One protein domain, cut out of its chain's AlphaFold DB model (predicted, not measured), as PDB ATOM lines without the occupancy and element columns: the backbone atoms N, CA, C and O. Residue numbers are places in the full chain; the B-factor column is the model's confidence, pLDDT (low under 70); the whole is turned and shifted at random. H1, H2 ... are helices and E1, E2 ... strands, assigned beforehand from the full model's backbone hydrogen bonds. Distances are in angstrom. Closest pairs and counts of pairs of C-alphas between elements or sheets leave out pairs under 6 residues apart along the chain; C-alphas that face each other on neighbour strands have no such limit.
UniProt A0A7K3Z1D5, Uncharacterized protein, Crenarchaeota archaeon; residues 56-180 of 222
ATOM      1  N   PHE A  56     113.156 142.873 167.584       93.38
ATOM      2  CA  PHE A  56     113.335 144.177 166.917       93.38
ATOM      3  C   PHE A  56     112.294 144.393 165.820       93.38
ATOM      4  O   PHE A  56     111.516 145.352 165.880       93.38
ATOM      5  N   TYR A  57     112.227 143.480 164.848       93.69
ATOM      6  CA  TYR A  57     111.251 143.591 163.770       93.69
ATOM      7  C   TYR A  57     109.818 143.462 164.290       93.69
ATOM      8  O   TYR A  57     108.986 144.279 163.909       93.69
ATOM      9  N   GLU A  58     109.509 142.537 165.209       93.62
ATOM     10  CA  GLU A  58     108.151 142.438 165.773       93.62
ATOM     11  C   GLU A  58     107.739 143.733 166.485       93.62
ATOM     12  O   GLU A  58     106.613 144.203 166.304       93.62
ATOM     13  N   SER A  59     108.652 144.359 167.237       93.19
ATOM     14  CA  SER A  59     108.415 145.665 167.868       93.19
ATOM     15  C   SER A  59     108.172 146.769 166.837       93.19
ATOM     16  O   SER A  59     107.268 147.593 167.011       93.19
ATOM     17  N   ALA A  60     108.932 146.787 165.739       95.50
ATOM     18  CA  ALA A  60     108.710 147.728 164.645       95.50
ATOM     19  C   ALA A  60     107.335 147.508 163.984       95.50
ATOM     20  O   ALA A  60     106.563 148.459 163.851       95.50
ATOM     21  N   TYR A  61     106.967 146.260 163.667       95.50
ATOM     22  CA  TYR A  61     105.653 145.914 163.105       95.50
ATOM     23  C   TYR A  61     104.492 146.272 164.028       95.50
ATOM     24  O   TYR A  61     103.440 146.700 163.550       95.50
ATOM     25  N   ALA A  62     104.651 146.091 165.340       95.00
ATOM     26  CA  ALA A  62     103.609 146.398 166.314       95.00
ATOM     27  C   ALA A  62     103.267 147.896 166.349       95.00
ATOM     28  O   ALA A  62     102.124 148.258 166.634       95.00
ATOM     29  N   ARG A  63     104.241 148.761 166.042       93.56
ATOM     30  CA  ARG A  63     104.090 150.225 166.049       93.56
ATOM     31  C   ARG A  63     103.790 150.815 164.669       93.56
ATOM     32  O   ARG A  63     103.348 151.956 164.590       93.56
ATOM     33  N   ALA A  64     104.010 150.053 163.600       96.06
ATOM     34  CA  ALA A  64     103.839 150.500 162.224       96.06
ATOM     35  C   ALA A  64     102.361 150.603 161.790       96.06
ATOM     36  O   ALA A  64     101.526 149.744 162.093       96.06
ATOM     37  N   THR A  65     102.060 151.631 160.995       96.50
ATOM     38  CA  THR A  65     100.830 151.735 160.188       96.50
ATOM     39  C   THR A  65     100.804 150.692 159.067       96.50
ATOM     40  O   THR A  65     101.818 150.062 158.771       96.50
ATOM     41  N   SER A  66      99.654 150.499 158.415       95.00
ATOM     42  CA  SER A  66      99.525 149.548 157.302       95.00
ATOM     43  C   SER A  66     100.490 149.855 156.152       95.00
ATOM     44  O   SER A  66     101.121 148.944 155.628       95.00
ATOM     45  N   GLU A  67     100.659 151.132 155.806       95.56
ATOM     46  CA  GLU A  67     101.578 151.583 154.760       95.56
ATOM     47  C   GLU A  67     103.043 151.363 155.161       95.56
ATOM     48  O   GLU A  67     103.860 150.940 154.348       95.56
ATOM     49  N   GLN A  68     103.382 151.601 156.430       97.44
ATOM     50  CA  GLN A  68     104.733 151.354 156.938       97.44
ATOM     51  C   GLN A  68     105.068 149.862 156.966       97.44
ATOM     52  O   GLN A  68     106.211 149.505 156.711       97.44
ATOM     53  N   LYS A  69     104.094 148.983 157.229       97.25
ATOM     54  CA  LYS A  69     104.307 147.527 157.207       97.25
ATOM     55  C   LYS A  69     104.714 147.019 155.827       97.25
ATOM     56  O   LYS A  69     105.620 146.203 155.748       97.25
ATOM     57  N   GLU A  70     104.113 147.548 154.760       96.75
ATOM     58  CA  GLU A  70     104.519 147.203 153.391       96.75
ATOM     59  C   GLU A  70     105.976 147.614 153.110       96.75
ATOM     60  O   GLU A  70     106.706 146.922 152.402       96.75
ATOM     61  N   GLU A  71     106.422 148.738 153.676       96.88
ATOM     62  CA  GLU A  71     107.816 149.171 153.567       96.88
ATOM     63  C   GLU A  71     108.760 148.298 154.407       96.88
ATOM     64  O   GLU A  71     109.836 147.925 153.938       96.88
ATOM     65  N   LEU A  72     108.345 147.905 155.616       97.25
ATOM     66  CA  LEU A  72     109.095 146.969 156.455       97.25
ATOM     67  C   LEU A  72     109.278 145.611 155.769       97.25
ATOM     68  O   LEU A  72     110.390 145.089 155.785       97.25
ATOM     69  N   ASP A  73     108.243 145.083 155.107       96.31
ATOM     70  CA  ASP A  73     108.328 143.822 154.355       96.31
ATOM     71  C   ASP A  73     109.443 143.882 153.293       96.31
ATOM     72  O   ASP A  73     110.222 142.938 153.141       96.31
ATOM     73  N   LYS A  74     109.563 145.013 152.579       96.88
ATOM     74  CA  LYS A  74     110.604 145.226 151.556       96.88
ATOM     75  C   LYS A  74     111.997 145.300 152.168       96.88
ATOM     76  O   LYS A  74     112.927 144.718 151.617       96.88
ATOM     77  N   ILE A  75     112.136 146.008 153.288       96.00
ATOM     78  CA  ILE A  75     113.410 146.147 154.002       96.00
ATOM     79  C   ILE A  75     113.868 144.790 154.544       96.00
ATOM     80  O   ILE A  75     115.028 144.430 154.404       96.00
ATOM     81  N   ILE A  76     112.969 144.010 155.141       93.69
ATOM     82  CA  ILE A  76     113.315 142.727 155.771       93.69
ATOM     83  C   ILE A  76     113.663 141.663 154.729       93.69
ATOM     84  O   ILE A  76     114.524 140.822 154.976       93.69
ATOM     85  N   ALA A  77     113.039 141.720 153.553       93.94
ATOM     86  CA  ALA A  77     113.375 140.857 152.424       93.94
ATOM     87  C   ALA A  77     114.669 141.269 151.688       93.94
ATOM     88  O   ALA A  77     115.075 140.589 150.743       93.94
ATOM     89  N   ASP A  78     115.310 142.382 152.065       91.88
ATOM     90  CA  ASP A  78     116.539 142.858 151.434       91.88
ATOM     91  C   ASP A  78     117.751 142.023 151.872       91.88
ATOM     92  O   ASP A  78     118.342 142.220 152.933       91.88
ATOM     93  N   GLU A  79     118.159 141.099 151.004       87.44
ATOM     94  CA  GLU A  79     119.358 140.272 151.174       87.44
ATOM     95  C   GLU A  79     120.629 140.926 150.592       87.44
ATOM     96  O   GLU A  79     121.648 140.259 150.417       87.44
ATOM     97  N   GLY A  80     120.606 142.223 150.260       83.62
ATOM     98  CA  GLY A  80     121.665 142.905 149.506       83.62
ATOM     99  C   GLY A  80     123.057 142.867 150.148       83.62
ATOM    100  O   GLY A  80     124.054 142.948 149.433       83.62
ATOM    101  N   ILE A  81     123.140 142.700 151.473       84.19
ATOM    102  CA  ILE A  81     124.409 142.534 152.200       84.19
ATOM    103  C   ILE A  81     124.889 141.070 152.255       84.19
ATOM    104  O   ILE A  81     126.065 140.816 152.505       84.19
ATOM    105  N   GLY A  82     124.008 140.095 152.005       84.56
ATOM    106  CA  GLY A  82     124.335 138.663 152.019       84.56
ATOM    107  C   GLY A  82     124.755 138.112 153.389       84.56
ATOM    108  O   GLY A  82     125.372 137.050 153.457       84.56
ATOM    109  N   LEU A  83     124.453 138.830 154.474       84.12
ATOM    110  CA  LEU A  83     124.752 138.448 155.853       84.12
ATOM    111  C   LEU A  83     123.453 138.309 156.656       84.12
ATOM    112  O   LEU A  83     122.542 139.114 156.461       84.12
ATOM    113  N   PRO A  84     123.362 137.336 157.581       88.56
ATOM    114  CA  PRO A  84     122.239 137.263 158.508       88.56
ATOM    115  C   PRO A  84     122.317 138.414 159.517       88.56
ATOM    116  O   PRO A  84     123.396 138.714 160.034       88.56
ATOM    117  N   GLY A  85     121.185 139.054 159.800       91.69
ATOM    118  CA  GLY A  85     121.108 140.165 160.744       91.69
ATOM    119  C   GLY A  85     119.912 141.072 160.496       91.69
ATOM    120  O   GLY A  85     118.920 140.668 159.884       91.69
ATOM    121  N   GLU A  86     120.018 142.296 160.997       94.25
ATOM    122  CA  GLU A  86     118.913 143.235 161.089       94.25
ATOM    123  C   GLU A  86     119.226 144.568 160.420       94.25
ATOM    124  O   GLU A  86     120.246 145.195 160.698       94.25
ATOM    125  N   TRP A  87     118.309 145.034 159.575       96.88
ATOM    126  CA  TRP A  87     118.305 146.384 159.028       96.88
ATOM    127  C   TRP A  87     117.769 147.350 160.081       96.88
ATOM    128  O   TRP A  87     116.568 147.393 160.334       96.88
ATOM    129  N   ILE A  88     118.647 148.139 160.697       97.69
ATOM    130  CA  ILE A  88     118.278 148.997 161.829       97.69
ATOM    131  C   ILE A  88     117.815 150.368 161.335       97.69
ATOM    132  O   ILE A  88     116.634 150.705 161.432       97.69
ATOM    133  N   ARG A  89     118.721 151.165 160.756       97.69
ATOM    134  CA  ARG A  89     118.410 152.523 160.285       97.69
ATOM    135  C   ARG A  89     117.253 152.576 159.274       97.69
ATOM    136  O   ARG A  89     116.388 153.432 159.467       97.69
ATOM    137  N   PRO A  90     117.159 151.703 158.244       97.38
ATOM    138  CA  PRO A  90     116.027 151.739 157.315       97.38
ATOM    139  C   PRO A  90     114.684 151.491 158.008       97.38
ATOM    140  O   PRO A  90     113.714 152.189 157.722       97.38
ATOM    141  N   VAL A  91     114.635 150.559 158.968       98.00
ATOM    142  CA  VAL A  91     113.424 150.276 159.752       98.00
ATOM    143  C   VAL A  91     113.030 151.474 160.606       98.00
ATOM    144  O   VAL A  91     111.867 151.873 160.579       98.00
ATOM    145  N   LEU A  92     113.983 152.092 161.313       98.06
ATOM    146  CA  LEU A  92     113.714 153.279 162.133       98.06
ATOM    147  C   LEU A  92     113.184 154.449 161.293       98.06
ATOM    148  O   LEU A  92     112.257 155.140 161.715       98.06
ATOM    149  N   ILE A  93     113.717 154.641 160.083       97.94
ATOM    150  CA  ILE A  93     113.206 155.641 159.136       97.94
ATOM    151  C   ILE A  93     111.787 155.285 158.676       97.94
ATOM    152  O   ILE A  93     110.915 156.156 158.650       97.94
ATOM    153  N   ALA A  94     111.539 154.021 158.321       97.81
ATOM    154  CA  ALA A  94     110.238 153.568 157.833       97.81
ATOM    155  C   ALA A  94     109.132 153.785 158.876       97.81
ATOM    156  O   ALA A  94     108.069 154.313 158.544       97.81
ATOM    157  N   ILE A  95     109.391 153.462 160.147       96.94
ATOM    158  CA  ILE A  95     108.411 153.639 161.230       96.94
ATOM    159  C   ILE A  95     108.337 155.075 161.775       96.94
ATOM    160  O   ILE A  95     107.410 155.389 162.517       96.94
ATOM    161  N   GLY A  96     109.246 155.963 161.359       96.62
ATOM    162  CA  GLY A  96     109.261 157.378 161.748       96.62
ATOM    163  C   GLY A  96     110.005 157.685 163.050       96.62
ATOM    164  O   GLY A  96     109.937 158.814 163.530       96.62
ATOM    165  N   ASP A  97     110.736 156.713 163.601       96.25
ATOM    166  CA  ASP A  97     111.593 156.891 164.779       96.25
ATOM    167  C   ASP A  97     112.918 157.593 164.437       96.25
ATOM    168  O   ASP A  97     113.579 158.137 165.324       96.25
ATOM    169  N   LEU A  98     113.308 157.603 163.157       97.56
ATOM    170  CA  LEU A  98     114.444 158.366 162.649       97.56
ATOM    171  C   LEU A  98     114.012 159.270 161.479       97.56
ATOM    172  O   LEU A  98     113.288 158.809 160.592       97.56
ATOM    173  N   PRO A  99     114.450 160.543 161.425       97.38
ATOM    174  CA  PRO A  99     114.124 161.429 160.312       97.38
ATOM    175  C   PRO A  99     114.637 160.896 158.969       97.38
ATOM    176  O   PRO A  99     115.752 160.384 158.872       97.38
ATOM    177  N   LYS A 100     113.844 161.066 157.902       95.31
ATOM    178  CA  LYS A 100     114.227 160.661 156.534       95.31
ATOM    179  C   LYS A 100     115.469 161.392 156.020       95.31
ATOM    180  O   LYS A 100     116.184 160.858 155.181       95.31
ATOM    181  N   ASP A 101     115.701 162.604 156.506       96.00
ATOM    182  CA  ASP A 101     116.835 163.464 156.180       96.00
ATOM    183  C   ASP A 101     117.996 163.334 157.179       96.00
ATOM    184  O   ASP A 101     118.962 164.092 157.083       96.00
ATOM    185  N   GLN A 102     117.941 162.373 158.117       97.19
ATOM    186  CA  GLN A 102     119.062 162.100 159.014       97.19
ATOM    187  C   GLN A 102     120.327 161.878 158.168       97.19
ATOM    188  O   GLN A 102     120.311 161.021 157.281       97.19
ATOM    189  N   PRO A 103     121.440 162.583 158.418       97.00
ATOM    190  CA  PRO A 103     122.639 162.423 157.608       97.00
ATOM    191  C   PRO A 103     123.234 161.016 157.724       97.00
ATOM    192  O   PRO A 103     123.002 160.289 158.693       97.00
ATOM    193  N   ARG A 104     124.020 160.643 156.713       96.69
ATOM    194  CA  ARG A 104     124.912 159.480 156.749       96.69
ATOM    195  C   ARG A 104     126.291 159.904 157.241       96.69
ATOM    196  O   ARG A 104     126.678 161.067 157.125       96.69
ATOM    197  N   LEU A 105     127.038 158.948 157.784       95.44
ATOM    198  CA  LEU A 105     128.443 159.146 158.118       95.44
ATOM    199  C   LEU A 105     129.256 159.305 156.823       95.44
ATOM    200  O   LEU A 105     129.041 158.568 155.867       95.44
ATOM    201  N   SER A 106     130.210 160.234 156.783       93.06
ATOM    202  CA  SER A 106     131.221 160.284 155.717       93.06
ATOM    203  C   SER A 106     132.512 159.582 156.138       93.06
ATOM    204  O   SER A 106     132.831 159.499 157.326       93.06
ATOM    205  N   ALA A 107     133.312 159.140 155.165       90.25
ATOM    206  CA  ALA A 107     134.603 158.507 155.439       90.25
ATOM    207  C   ALA A 107     135.564 159.438 156.207       90.25
ATOM    208  O   ALA A 107     136.292 158.988 157.088       90.25
ATOM    209  N   GLU A 108     135.542 160.746 155.920       89.94
ATOM    210  CA  GLU A 108     136.363 161.733 156.631       89.94
ATOM    211  C   GLU A 108     135.932 161.884 158.098       89.94
ATOM    212  O   GLU A 108     136.778 161.936 158.990       89.94
ATOM    213  N   GLN A 109     134.621 161.931 158.365       94.31
ATOM    214  CA  GLN A 109     134.102 161.976 159.736       94.31
ATOM    215  C   GLN A 109     134.465 160.703 160.503       94.31
ATOM    216  O   GLN A 109     134.952 160.801 161.629       94.31
ATOM    217  N   ALA A 110     134.289 159.534 159.880       93.12
ATOM    218  CA  ALA A 110     134.653 158.253 160.474       93.12
ATOM    219  C   ALA A 110     136.142 158.207 160.850       93.12
ATOM    220  O   ALA A 110     136.477 157.863 161.980       93.12
ATOM    221  N   GLY A 111     137.023 158.630 159.936       90.88
ATOM    222  CA  GLY A 111     138.467 158.688 160.175       90.88
ATOM    223  C   GLY A 111     138.850 159.632 161.317       90.88
ATOM    224  O   GLY A 111     139.635 159.257 162.179       90.88
ATOM    225  N   LYS A 112     138.248 160.829 161.396       91.50
ATOM    226  CA  LYS A 112     138.509 161.784 162.493       91.50
ATOM    227  C   LYS A 112     138.058 161.263 163.859       91.50
ATOM    228  O   LYS A 112     138.747 161.477 164.852       91.50
ATOM    229  N   ILE A 113     136.896 160.615 163.915       94.12
ATOM    230  CA  ILE A 113     136.380 159.998 165.144       94.12
ATOM    231  C   ILE A 113     137.307 158.856 165.566       94.12
ATOM    232  O   ILE A 113     137.718 158.793 166.725       94.12
ATOM    233  N   TYR A 114     137.704 158.013 164.613       91.88
ATOM    234  CA  TYR A 114     138.636 156.922 164.857       91.88
ATOM    235  C   TYR A 114     140.003 157.416 165.340       91.88
ATOM    236  O   TYR A 114     140.516 156.897 166.323       91.88
ATOM    237  N   ASP A 115     140.562 158.467 164.736       90.50
ATOM    238  CA  ASP A 115     141.808 159.106 165.187       90.50
ATOM    239  C   ASP A 115     141.750 159.571 166.650       90.50
ATOM    240  O   ASP A 115     142.775 159.620 167.330       90.50
ATOM    241  N   SER A 116     140.562 159.954 167.130       91.88
ATOM    242  CA  SER A 116     140.367 160.436 168.498       91.88
ATOM    243  C   SER A 116     140.126 159.317 169.509       91.88
ATOM    244  O   SER A 116     140.454 159.499 170.680       91.88
ATOM    245  N   ILE A 117     139.490 158.220 169.097       92.19
ATOM    246  CA  ILE A 117     139.033 157.146 169.994       92.19
ATOM    247  C   ILE A 117     139.974 155.941 169.949       92.19
ATOM    248  O   ILE A 117     140.263 155.337 170.980       92.19
ATOM    249  N   GLY A 118     140.479 155.605 168.766       88.56
ATOM    250  CA  GLY A 118     141.194 154.365 168.507       88.56
ATOM    251  C   GLY A 118     140.263 153.152 168.495       88.56
ATOM    252  O   GLY A 118     139.090 153.243 168.132       88.56
ATOM    253  N   LYS A 119     140.812 151.998 168.877       89.50
ATOM    254  CA  LYS A 119     140.137 150.693 168.843       89.50
ATOM    255  C   LYS A 119     139.226 150.480 170.053       89.50
ATOM    256  O   LYS A 119     139.561 149.729 170.966       89.50
ATOM    257  N   ASP A 120     138.097 151.176 170.063       90.56
ATOM    258  CA  ASP A 120     137.019 150.995 171.037       90.56
ATOM    259  C   ASP A 120     135.678 150.988 170.302       90.56
ATOM    260  O   ASP A 120     135.116 152.031 169.974       90.56
ATOM    261  N   GLU A 121     135.176 149.788 170.015       89.06
ATOM    262  CA  GLU A 121     133.956 149.592 169.232       89.06
ATOM    263  C   GLU A 121     132.739 150.279 169.859       89.06
ATOM    264  O   GLU A 121     132.022 150.994 169.164       89.06
ATOM    265  N   SER A 122     132.547 150.186 171.175       91.88
ATOM    266  CA  SER A 122     131.389 150.815 171.819       91.88
ATOM    267  C   SER A 122     131.455 152.344 171.750       91.88
ATOM    268  O   SER A 122     130.450 153.006 171.472       91.88
ATOM    269  N   ALA A 123     132.640 152.925 171.966       95.06
ATOM    270  CA  ALA A 123     132.827 154.369 171.870       95.06
ATOM    271  C   ALA A 123     132.691 154.878 170.424       95.06
ATOM    272  O   ALA A 123     132.048 155.907 170.198       95.06
ATOM    273  N   LEU A 124     133.242 154.149 169.449       95.31
ATOM    274  CA  LEU A 124     133.108 154.457 168.024       95.31
ATOM    275  C   LEU A 124     131.646 154.410 167.580       95.31
ATOM    276  O   LEU A 124     131.168 155.369 166.976       95.31
ATOM    277  N   GLU A 125     130.923 153.341 167.924       95.88
ATOM    278  CA  GLU A 125     129.509 153.184 167.580       95.88
ATOM    279  C   GLU A 125     128.686 154.361 168.108       95.88
ATOM    280  O   GLU A 125     127.902 154.975 167.382       95.88
ATOM    281  N   LYS A 126     128.925 154.741 169.365       97.31
ATOM    282  CA  LYS A 126     128.243 155.868 169.998       97.31
ATOM    283  C   LYS A 126     128.487 157.184 169.260       97.31
ATOM    284  O   LYS A 126     127.539 157.944 169.071       97.31
ATOM    285  N   GLU A 127     129.723 157.487 168.865       97.50
ATOM    286  CA  GLU A 127     130.020 158.720 168.124       97.50
ATOM    287  C   GLU A 127     129.490 158.683 166.687       97.50
ATOM    288  O   GLU A 127     128.966 159.692 166.209       97.50
ATOM    289  N   PHE A 128     129.550 157.535 166.006       97.56
ATOM    290  CA  PHE A 128     128.952 157.373 164.680       97.56
ATOM    291  C   PHE A 128     127.436 157.592 164.727       97.56
ATOM    292  O   PHE A 128     126.898 158.341 163.907       97.56
ATOM    293  N   ASN A 129     126.759 157.048 165.740       98.19
ATOM    294  CA  ASN A 129     125.318 157.202 165.939       98.19
ATOM    295  C   ASN A 129     124.885 158.641 166.236       98.19
ATOM    296  O   ASN A 129     123.755 159.005 165.926       98.19
ATOM    297  N   LYS A 130     125.758 159.523 166.739       98.12
ATOM    298  CA  LYS A 130     125.409 160.955 166.846       98.12
ATOM    299  C   LYS A 130     125.190 161.617 165.484       98.12
ATOM    300  O   LYS A 130     124.484 162.618 165.406       98.12
ATOM    301  N   ILE A 131     125.807 161.082 164.429       97.69
ATOM    302  CA  ILE A 131     125.690 161.587 163.057       97.69
ATOM    303  C   ILE A 131     124.658 160.759 162.296       97.69
ATOM    304  O   ILE A 131     123.709 161.306 161.749       97.69
ATOM    305  N   ALA A 132     124.824 159.438 162.278       97.75
ATOM    306  CA  ALA A 132     123.984 158.531 161.509       97.75
ATOM    307  C   ALA A 132     122.673 158.152 162.220       97.75
ATOM    308  O   ALA A 132     121.823 157.500 161.624       97.75
ATOM    309  N   GLY A 133     122.476 158.513 163.485       98.25
ATOM    310  CA  GLY A 133     121.334 158.081 164.299       98.25
ATOM    311  C   GLY A 133     121.407 156.612 164.732       98.25
ATOM    312  O   GLY A 133     121.202 156.312 165.903       98.25
ATOM    313  N   ALA A 134     121.722 155.713 163.801       98.12
ATOM    314  CA  ALA A 134     121.882 154.280 164.000       98.12
ATOM    315  C   ALA A 134     122.765 153.680 162.883       98.12
ATOM    316  O   ALA A 134     122.851 154.278 161.800       98.12
ATOM    317  N   PRO A 135     123.361 152.489 163.089       97.56
ATOM    318  CA  PRO A 135     123.912 151.693 161.997       97.56
ATOM    319  C   PRO A 135     122.817 151.312 160.993       97.56
ATOM    320  O   PRO A 135     121.647 151.164 161.340       97.56
ATOM    321  N   ASP A 136     123.188 151.129 159.729       97.88
ATOM    322  CA  ASP A 136     122.270 150.621 158.711       97.88
ATOM    323  C   ASP A 136     121.916 149.158 158.949       97.88
ATOM    324  O   ASP A 136     120.760 148.778 158.768       97.88
ATOM    325  N   PHE A 137     122.889 148.364 159.393       96.38
ATOM    326  CA  PHE A 137     122.712 146.941 159.639       96.38
ATOM    327  C   PHE A 137     123.532 146.476 160.845       96.38
ATOM    328  O   PHE A 137     124.669 146.918 161.017       96.38
ATOM    329  N   ILE A 138     122.969 145.569 161.643       95.38
ATOM    330  CA  ILE A 138     123.680 144.850 162.705       95.38
ATOM    331  C   ILE A 138     123.545 143.353 162.454       95.38
ATOM    332  O   ILE A 138     122.440 142.824 162.347       95.38
ATOM    333  N   GLY A 139     124.672 142.657 162.363       91.75
ATOM    334  CA  GLY A 139     124.680 141.203 162.254       91.75
ATOM    335  C   GLY A 139     125.958 140.646 161.650       91.75
ATOM    336  O   GLY A 139     126.994 141.305 161.587       91.75
ATOM    337  N   GLY A 140     125.892 139.404 161.192       87.81
ATOM    338  CA  GLY A 140     127.019 138.718 160.582       87.81
ATOM    339  C   GLY A 140     127.009 137.215 160.821       87.81
ATOM    340  O   GLY A 140     126.284 136.682 161.654       87.81
ATOM    341  N   SER A 141     127.852 136.510 160.069       82.12
ATOM    342  CA  SER A 141     128.048 135.070 160.242       82.12
ATOM    343  C   SER A 141     129.169 134.822 161.255       82.12
ATOM    344  O   SER A 141     130.339 135.078 160.963       82.12
ATOM    345  N   GLY A 142     128.800 134.414 162.474       82.12
ATOM    346  CA  GLY A 142     129.711 134.066 163.578       82.12
ATOM    347  C   GLY A 142     130.401 135.240 164.288       82.12
ATOM    348  O   GLY A 142     130.853 135.081 165.417       82.12
ATOM    349  N   ILE A 143     130.467 136.410 163.653       83.25
ATOM    350  CA  ILE A 143     131.009 137.654 164.211       83.25
ATOM    351  C   ILE A 143     129.995 138.757 163.924       83.25
ATOM    352  O   ILE A 143     129.651 138.962 162.757       83.25
ATOM    353  N   GLU A 144     129.532 139.443 164.965       88.25
ATOM    354  CA  GLU A 144     128.645 140.600 164.839       88.25
ATOM    355  C   GLU A 144     129.400 141.811 164.273       88.25
ATOM    356  O   GLU A 144     130.606 141.987 164.489       88.25
ATOM    357  N   ARG A 145     128.696 142.604 163.468       90.00
ATOM    358  CA  ARG A 145     129.211 143.803 162.812       90.00
ATOM    359  C   ARG A 145     128.128 144.865 162.803       90.00
ATOM    360  O   ARG A 145     127.017 144.584 162.353       90.00
ATOM    361  N   SER A 146     128.496 146.080 163.185       95.38
ATOM    362  CA  SER A 146     127.700 147.283 162.945       95.38
ATOM    363  C   SER A 146     128.155 147.913 161.627       95.38
ATOM    364  O   SER A 146     129.325 148.260 161.451       95.38
ATOM    365  N   VAL A 147     127.241 148.035 160.666       95.88
ATOM    366  CA  VAL A 147     127.526 148.512 159.306       95.88
ATOM    367  C   VAL A 147     126.891 149.877 159.090       95.88
ATOM    368  O   VAL A 147     125.691 150.046 159.288       95.88
ATOM    369  N   TYR A 148     127.688 150.835 158.628       97.06
ATOM    370  CA  TYR A 148     127.265 152.198 158.308       97.06
ATOM    371  C   TYR A 148     127.510 152.477 156.829       97.06
ATOM    372  O   TYR A 148     128.658 152.665 156.430       97.06
ATOM    373  N   TYR A 149     126.460 152.539 156.013       96.12
ATOM    374  CA  TYR A 149     126.582 152.945 154.615       96.12
ATOM    375  C   TYR A 149     126.760 154.461 154.513       96.12
ATOM    376  O   TYR A 149     126.012 155.243 155.110       96.12
ATOM    377  N   LEU A 150     127.747 154.874 153.721       95.19
ATOM    378  CA  LEU A 150     128.131 156.281 153.548       95.19
ATOM    379  C   LEU A 150     127.355 156.955 152.412       95.19
ATOM    380  O   LEU A 150     127.374 158.176 152.278       95.19
ATOM    381  N   ASN A 151     126.653 156.156 151.611       92.81
ATOM    382  CA  ASN A 151     125.879 156.564 150.451       92.81
ATOM    383  C   ASN A 151     124.656 155.659 150.238       92.81
ATOM    384  O   ASN A 151     124.573 154.551 150.768       92.81
ATOM    385  N   ASP A 152     123.692 156.151 149.461       90.62
ATOM    386  CA  ASP A 152     122.404 155.473 149.264       90.62
ATOM    387  C   ASP A 152     122.493 154.261 148.331       90.62
ATOM    388  O   ASP A 152     121.712 153.321 148.467       90.62
ATOM    389  N   ASP A 153     123.468 154.247 147.419       90.25
ATOM    390  CA  ASP A 153     123.737 153.104 146.539       90.25
ATOM    391  C   ASP A 153     124.524 151.978 147.229       90.25
ATOM    392  O   ASP A 153     124.761 150.934 146.620       90.25
ATOM    393  N   ARG A 154     124.904 152.180 148.501       90.19
ATOM    394  CA  ARG A 154     125.616 151.216 149.346       90.19
ATOM    395  C   ARG A 154     126.984 150.793 148.800       90.19
ATOM    396  O   ARG A 154     127.509 149.752 149.198       90.19
ATOM    397  N   SER A 155     127.590 151.594 147.925       88.38
ATOM    398  CA  SER A 155     128.923 151.311 147.381       88.38
ATOM    399  C   SER A 155     130.053 151.598 148.374       88.38
ATOM    400  O   SER A 155     131.174 151.130 148.171       88.38
ATOM    401  N   GLN A 156     129.790 152.331 149.462       91.12
ATOM    402  CA  GLN A 156     130.768 152.602 150.517       91.12
ATOM    403  C   GLN A 156     130.174 152.395 151.910       91.12
ATOM    404  O   GLN A 156     129.064 152.847 152.193       91.12
ATOM    405  N   ALA A 157     130.932 151.761 152.804       93.31
ATOM    406  CA  ALA A 157     130.508 151.513 154.175       93.31
ATOM    407  C   ALA A 157     131.669 151.530 155.175       93.31
ATOM    408  O   ALA A 157     132.785 151.136 154.847       93.31
ATOM    409  N   ILE A 158     131.390 151.918 156.420       93.94
ATOM    410  CA  ILE A 158     132.238 151.583 157.566       93.94
ATOM    411  C   ILE A 158     131.688 150.322 158.212       93.94
ATOM    412  O   ILE A 158     130.510 150.278 158.567       93.94
ATOM    413  N   PHE A 159     132.533 149.307 158.371       92.69
ATOM    414  CA  PHE A 159     132.204 148.162 159.210       92.69
ATOM    415  C   PHE A 159     132.933 148.335 160.527       92.69
ATOM    416  O   PHE A 159     134.151 148.523 160.543       92.69
ATOM    417  N   LEU A 160     132.172 148.254 161.603       92.19
ATOM    418  CA  LEU A 160     132.653 148.224 162.966       92.19
ATOM    419  C   LEU A 160     132.513 146.787 163.472       92.19
ATOM    420  O   LEU A 160     131.427 146.211 163.393       92.19
ATOM    421  N   THR A 161     133.623 146.169 163.864       88.25
ATOM    422  CA  THR A 161     133.652 144.768 164.291       88.25
ATOM    423  C   THR A 161     134.925 144.460 165.072       88.25
ATOM    424  O   THR A 161     136.002 144.957 164.732       88.25
ATOM    425  N   LEU A 162     134.824 143.597 166.085       85.19
ATOM    426  CA  LEU A 162     135.961 143.104 166.874       85.19
ATOM    427  C   LEU A 162     136.843 144.228 167.453       85.19
ATOM    428  O   LEU A 162     138.071 144.111 167.488       85.19
ATOM    429  N   GLY A 163     136.231 145.320 167.910       82.56
ATOM    430  CA  GLY A 163     136.947 146.456 168.488       82.56
ATOM    431  C   GLY A 163     137.563 147.420 167.471       82.56
ATOM    432  O   GLY A 163     138.254 148.347 167.885       82.56
ATOM    433  N   ASP A 164     137.357 147.226 166.165       87.12
ATOM    434  CA  ASP A 164     138.006 148.020 165.117       87.12
ATOM    435  C   ASP A 164     137.022 148.475 164.032       87.12
ATOM    436  O   ASP A 164     135.915 147.951 163.909       87.12
ATOM    437  N   ALA A 165     137.436 149.456 163.229       89.12
ATOM    438  CA  ALA A 165     136.638 150.004 162.144       89.12
ATOM    439  C   ALA A 165     137.429 150.059 160.831       89.12
ATOM    440  O   ALA A 165     138.591 150.469 160.787       89.12
ATOM    441  N   ALA A 166     136.770 149.682 159.739       88.19
ATOM    442  CA  ALA A 166     137.373 149.633 158.412       88.19
ATOM    443  C   ALA A 166     136.448 150.231 157.351       88.19
ATOM    444  O   ALA A 166     135.230 150.057 157.407       88.19
ATOM    445  N   LEU A 167     137.041 150.918 156.370       88.81
ATOM    446  CA  LEU A 167     136.323 151.398 155.191       88.81
ATOM    447  C   LEU A 167     136.273 150.293 154.139       88.81
ATOM    448  O   LEU A 167     137.312 149.789 153.708       88.81
ATOM    449  N   TYR A 168     135.061 149.996 153.693       86.94
ATOM    450  CA  TYR A 168     134.754 149.103 152.591       86.94
ATOM    451  C   TYR A 168     134.237 149.929 151.425       86.94
ATOM    452  O   TYR A 168     133.319 150.732 151.584       86.94
ATOM    453  N   THR A 169     134.811 149.714 150.246       84.50
ATOM    454  CA  THR A 169     134.297 150.278 148.997       84.50
ATOM    455  C   THR A 169     134.136 149.178 147.964       84.50
ATOM    456  O   THR A 169     135.040 148.359 147.799       84.50
ATOM    457  N   VAL A 170     133.014 149.182 147.260       77.38
ATOM    458  CA  VAL A 170     132.742 148.297 146.130       77.38
ATOM    459  C   VAL A 170     133.058 149.069 144.856       77.38
ATOM    460  O   VAL A 170     132.507 150.148 144.644       77.38
ATOM    461  N   ASP A 171     133.973 148.554 144.040       72.75
ATOM    462  CA  ASP A 171     134.242 149.117 142.713       72.75
ATOM    463  C   ASP A 171     133.280 148.565 141.642       72.75
ATOM    464  O   ASP A 171     132.431 147.711 141.912       72.75
ATOM    465  N   ASP A 172     133.390 149.069 140.408       68.88
ATOM    466  CA  ASP A 172     132.504 148.718 139.285       68.88
ATOM    467  C   ASP A 172     132.516 147.210 138.942       68.88
ATOM    468  O   ASP A 172     131.525 146.652 138.433       68.88
ATOM    469  N   ASP A 173     133.626 146.546 139.275       63.16
ATOM    470  CA  ASP A 173     133.852 145.112 139.101       63.16
ATOM    471  C   ASP A 173     133.260 144.279 140.252       63.16
ATOM    472  O   ASP A 173     133.210 143.048 140.177       63.16
ATOM    473  N   GLY A 174     132.737 144.935 141.292       59.50
ATOM    474  CA  GLY A 174     132.177 144.300 142.481       59.50
ATOM    475  C   GLY A 174     133.243 143.823 143.468       59.50
ATOM    476  O   GLY A 174     132.943 142.990 144.326       59.50
ATOM    477  N   ILE A 175     134.485 144.303 143.343       55.12
ATOM    478  CA  ILE A 175     135.579 143.965 144.247       55.12
ATOM    479  C   ILE A 175     135.493 144.857 145.487       55.12
ATOM    480  O   ILE A 175     135.434 146.087 145.422       55.12
ATOM    481  N   TYR A 176     135.511 144.202 146.647       64.62
ATOM    482  CA  TYR A 176     135.600 144.861 147.941       64.62
ATOM    483  C   TYR A 176     137.036 145.305 148.188       64.62
ATOM    484  O   TYR A 176     137.927 144.487 148.422       64.62
ATOM    485  N   ASN A 177     137.248 146.612 148.184       62.19
ATOM    486  CA  ASN A 177     138.495 147.210 148.621       62.19
ATOM    487  C   ASN A 177     138.356 147.582 150.098       62.19
ATOM    488  O   ASN A 177     137.475 148.355 150.480       62.19
ATOM    489  N   ILE A 178     139.222 147.002 150.927       66.75
ATOM    490  CA  ILE A 178     139.271 147.254 152.366       66.75
ATOM    491  C   ILE A 178     140.436 148.200 152.620       66.75
ATOM    492  O   ILE A 178     141.593 147.846 152.379       66.75
ATOM    493  N   ARG A 179     140.150 149.400 153.125       66.50
ATOM    494  CA  ARG A 179     141.193 150.321 153.577       66.50
ATOM    495  C   ARG A 179     141.326 150.235 155.092       66.50
ATOM    496  O   ARG A 179     140.442 150.672 155.827       66.50
ATOM    497  N   LEU A 180     142.470 149.708 155.526       62.34
ATOM    498  CA  LEU A 180     142.934 149.718 156.911       62.34
ATOM    499  C   LEU A 180     144.260 150.492 157.010       62.34
ATOM    500  O   LEU A 180     145.125 150.280 156.153       62.34
TER     501      LEU A 180
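Overview. This is residues 56 to 180 of the 222 residues of an uncharacterized protein of Crenarchaeota archaeon (UniProt A0A7K3Z1D5). A strongly twisted, six-stranded antiparallel sheet has a helical hairpin, H4 and H5, packed over one face, while three other helices, H1, H2 and H3, gather as a small cluster at the E1 end of the sheet. The centres of these three helices make a triangle and their lines run nearly alike, and a long link leads from H3 to H4. The printed part has 125 residues with five named helices and six named strands, in the order H1, H2, E1, H3, H4, H5, E2, E3, E4, E5, E6; the sheet's order is E1, E2, E3, E4, E5, E6, and the class is mixed, helices and strands. The whole is compact, with a radius of gyration of the C-alphas of 14.7 A, and spans 43 by 32 by 29 A.

Along the chain. H1, residues 56 to 63, begins with C-alpha 56 at (113.335, 144.177, 166.917) and is 11.1 A long from first to last C-alpha. H2, residues 66 to 76, is 15.5 A long. E1, residues 85 to 87, measures 7.0 A, and H3, residues 89 to 95, measures 10.1 A. H4, residues 107 to 117, starts with C-alpha 107 at (134.603, 158.507, 155.439) and is 15.3 A long. H5, residues 121 to 132, is 15.5 A long and, with 12 residues, is the longest helix. E2, residues 137 to 139, measures 6.6 A; E3, residues 145 to 149, 12.6 A; E4, residues 156 to 161, 16.1 A. E5, residues 164 to 170, is the longest strand at 19.7 A. E6, residues 176 to 179, measures 9.6 A and ends with C-alpha 179 at (141.193, 150.321, 153.577).

Arrangement. H1 and H2 are close but not clearly touching, with the closest C-alphas, those of Tyr 61 and Lys 69, 6.3 A apart. H1 touches H3 at a shallow tilt of 20 degrees, the same way, closest at the C-alphas of Ala 60 and Ile 95, 6.8 A. H2 touches H3 at a shallow tilt of 17 degrees, opposite ways, closest at the C-alphas of Gln 68 and Ala 94, 6.0 A. H2 only grazes the sheet with residues 72 to 76, and H3 only grazes it with residues 89 to 91. H1 is not on the sheet, but only just, with 4 pairs of C-alphas within 10 A. H4 and H5 form a helical hairpin and touch at a steep tilt of 39 degrees, opposite ways; the closest C-alphas are those of Ile 117 and Leu 124, 6.8 A apart, and H5 touches H4 with residues 123 to 128 alone. Both are on the same face of the sheet. H4 lies over E4 and E5 at a height over the sheet of 10.0 A and runs along the strands, at 10 degrees to E5 on the local plane. H5 lies over E3 and E4 at a height over the sheet of 9.8 A and runs along the strands, at 17 degrees to E4 on the local plane. E1 and E2 are antiparallel, with N 86 and O 138 within hydrogen-bond range at 2.8 A. E2 to E6 form a meander, each strand the antiparallel neighbour of the one before. Pairs within hydrogen-bond range are, for instance, N 145 and O 139 at 2.8 A for E2 and E3, N 158 and O 148 at 2.8 A for E3 and E4, N 168 and O 157 at 2.8 A for E4 and E5, and N 177 and O 169 at 2.8 A for E5 and E6. Every O i to N i+4 pair is within hydrogen-bond range in H1, H2, H3 and H4; in H5 it is 7 of 8.

Size, cuts and confidence. The C-alphas farthest apart, those of Ser 66 and Asp 115, are 44.1 A apart. The printed part has no cut, and the link from H3 to H4, 11 residues, is the long one. The mean pLDDT of the printed part is 90.7; residues 172 to 180 are under 70.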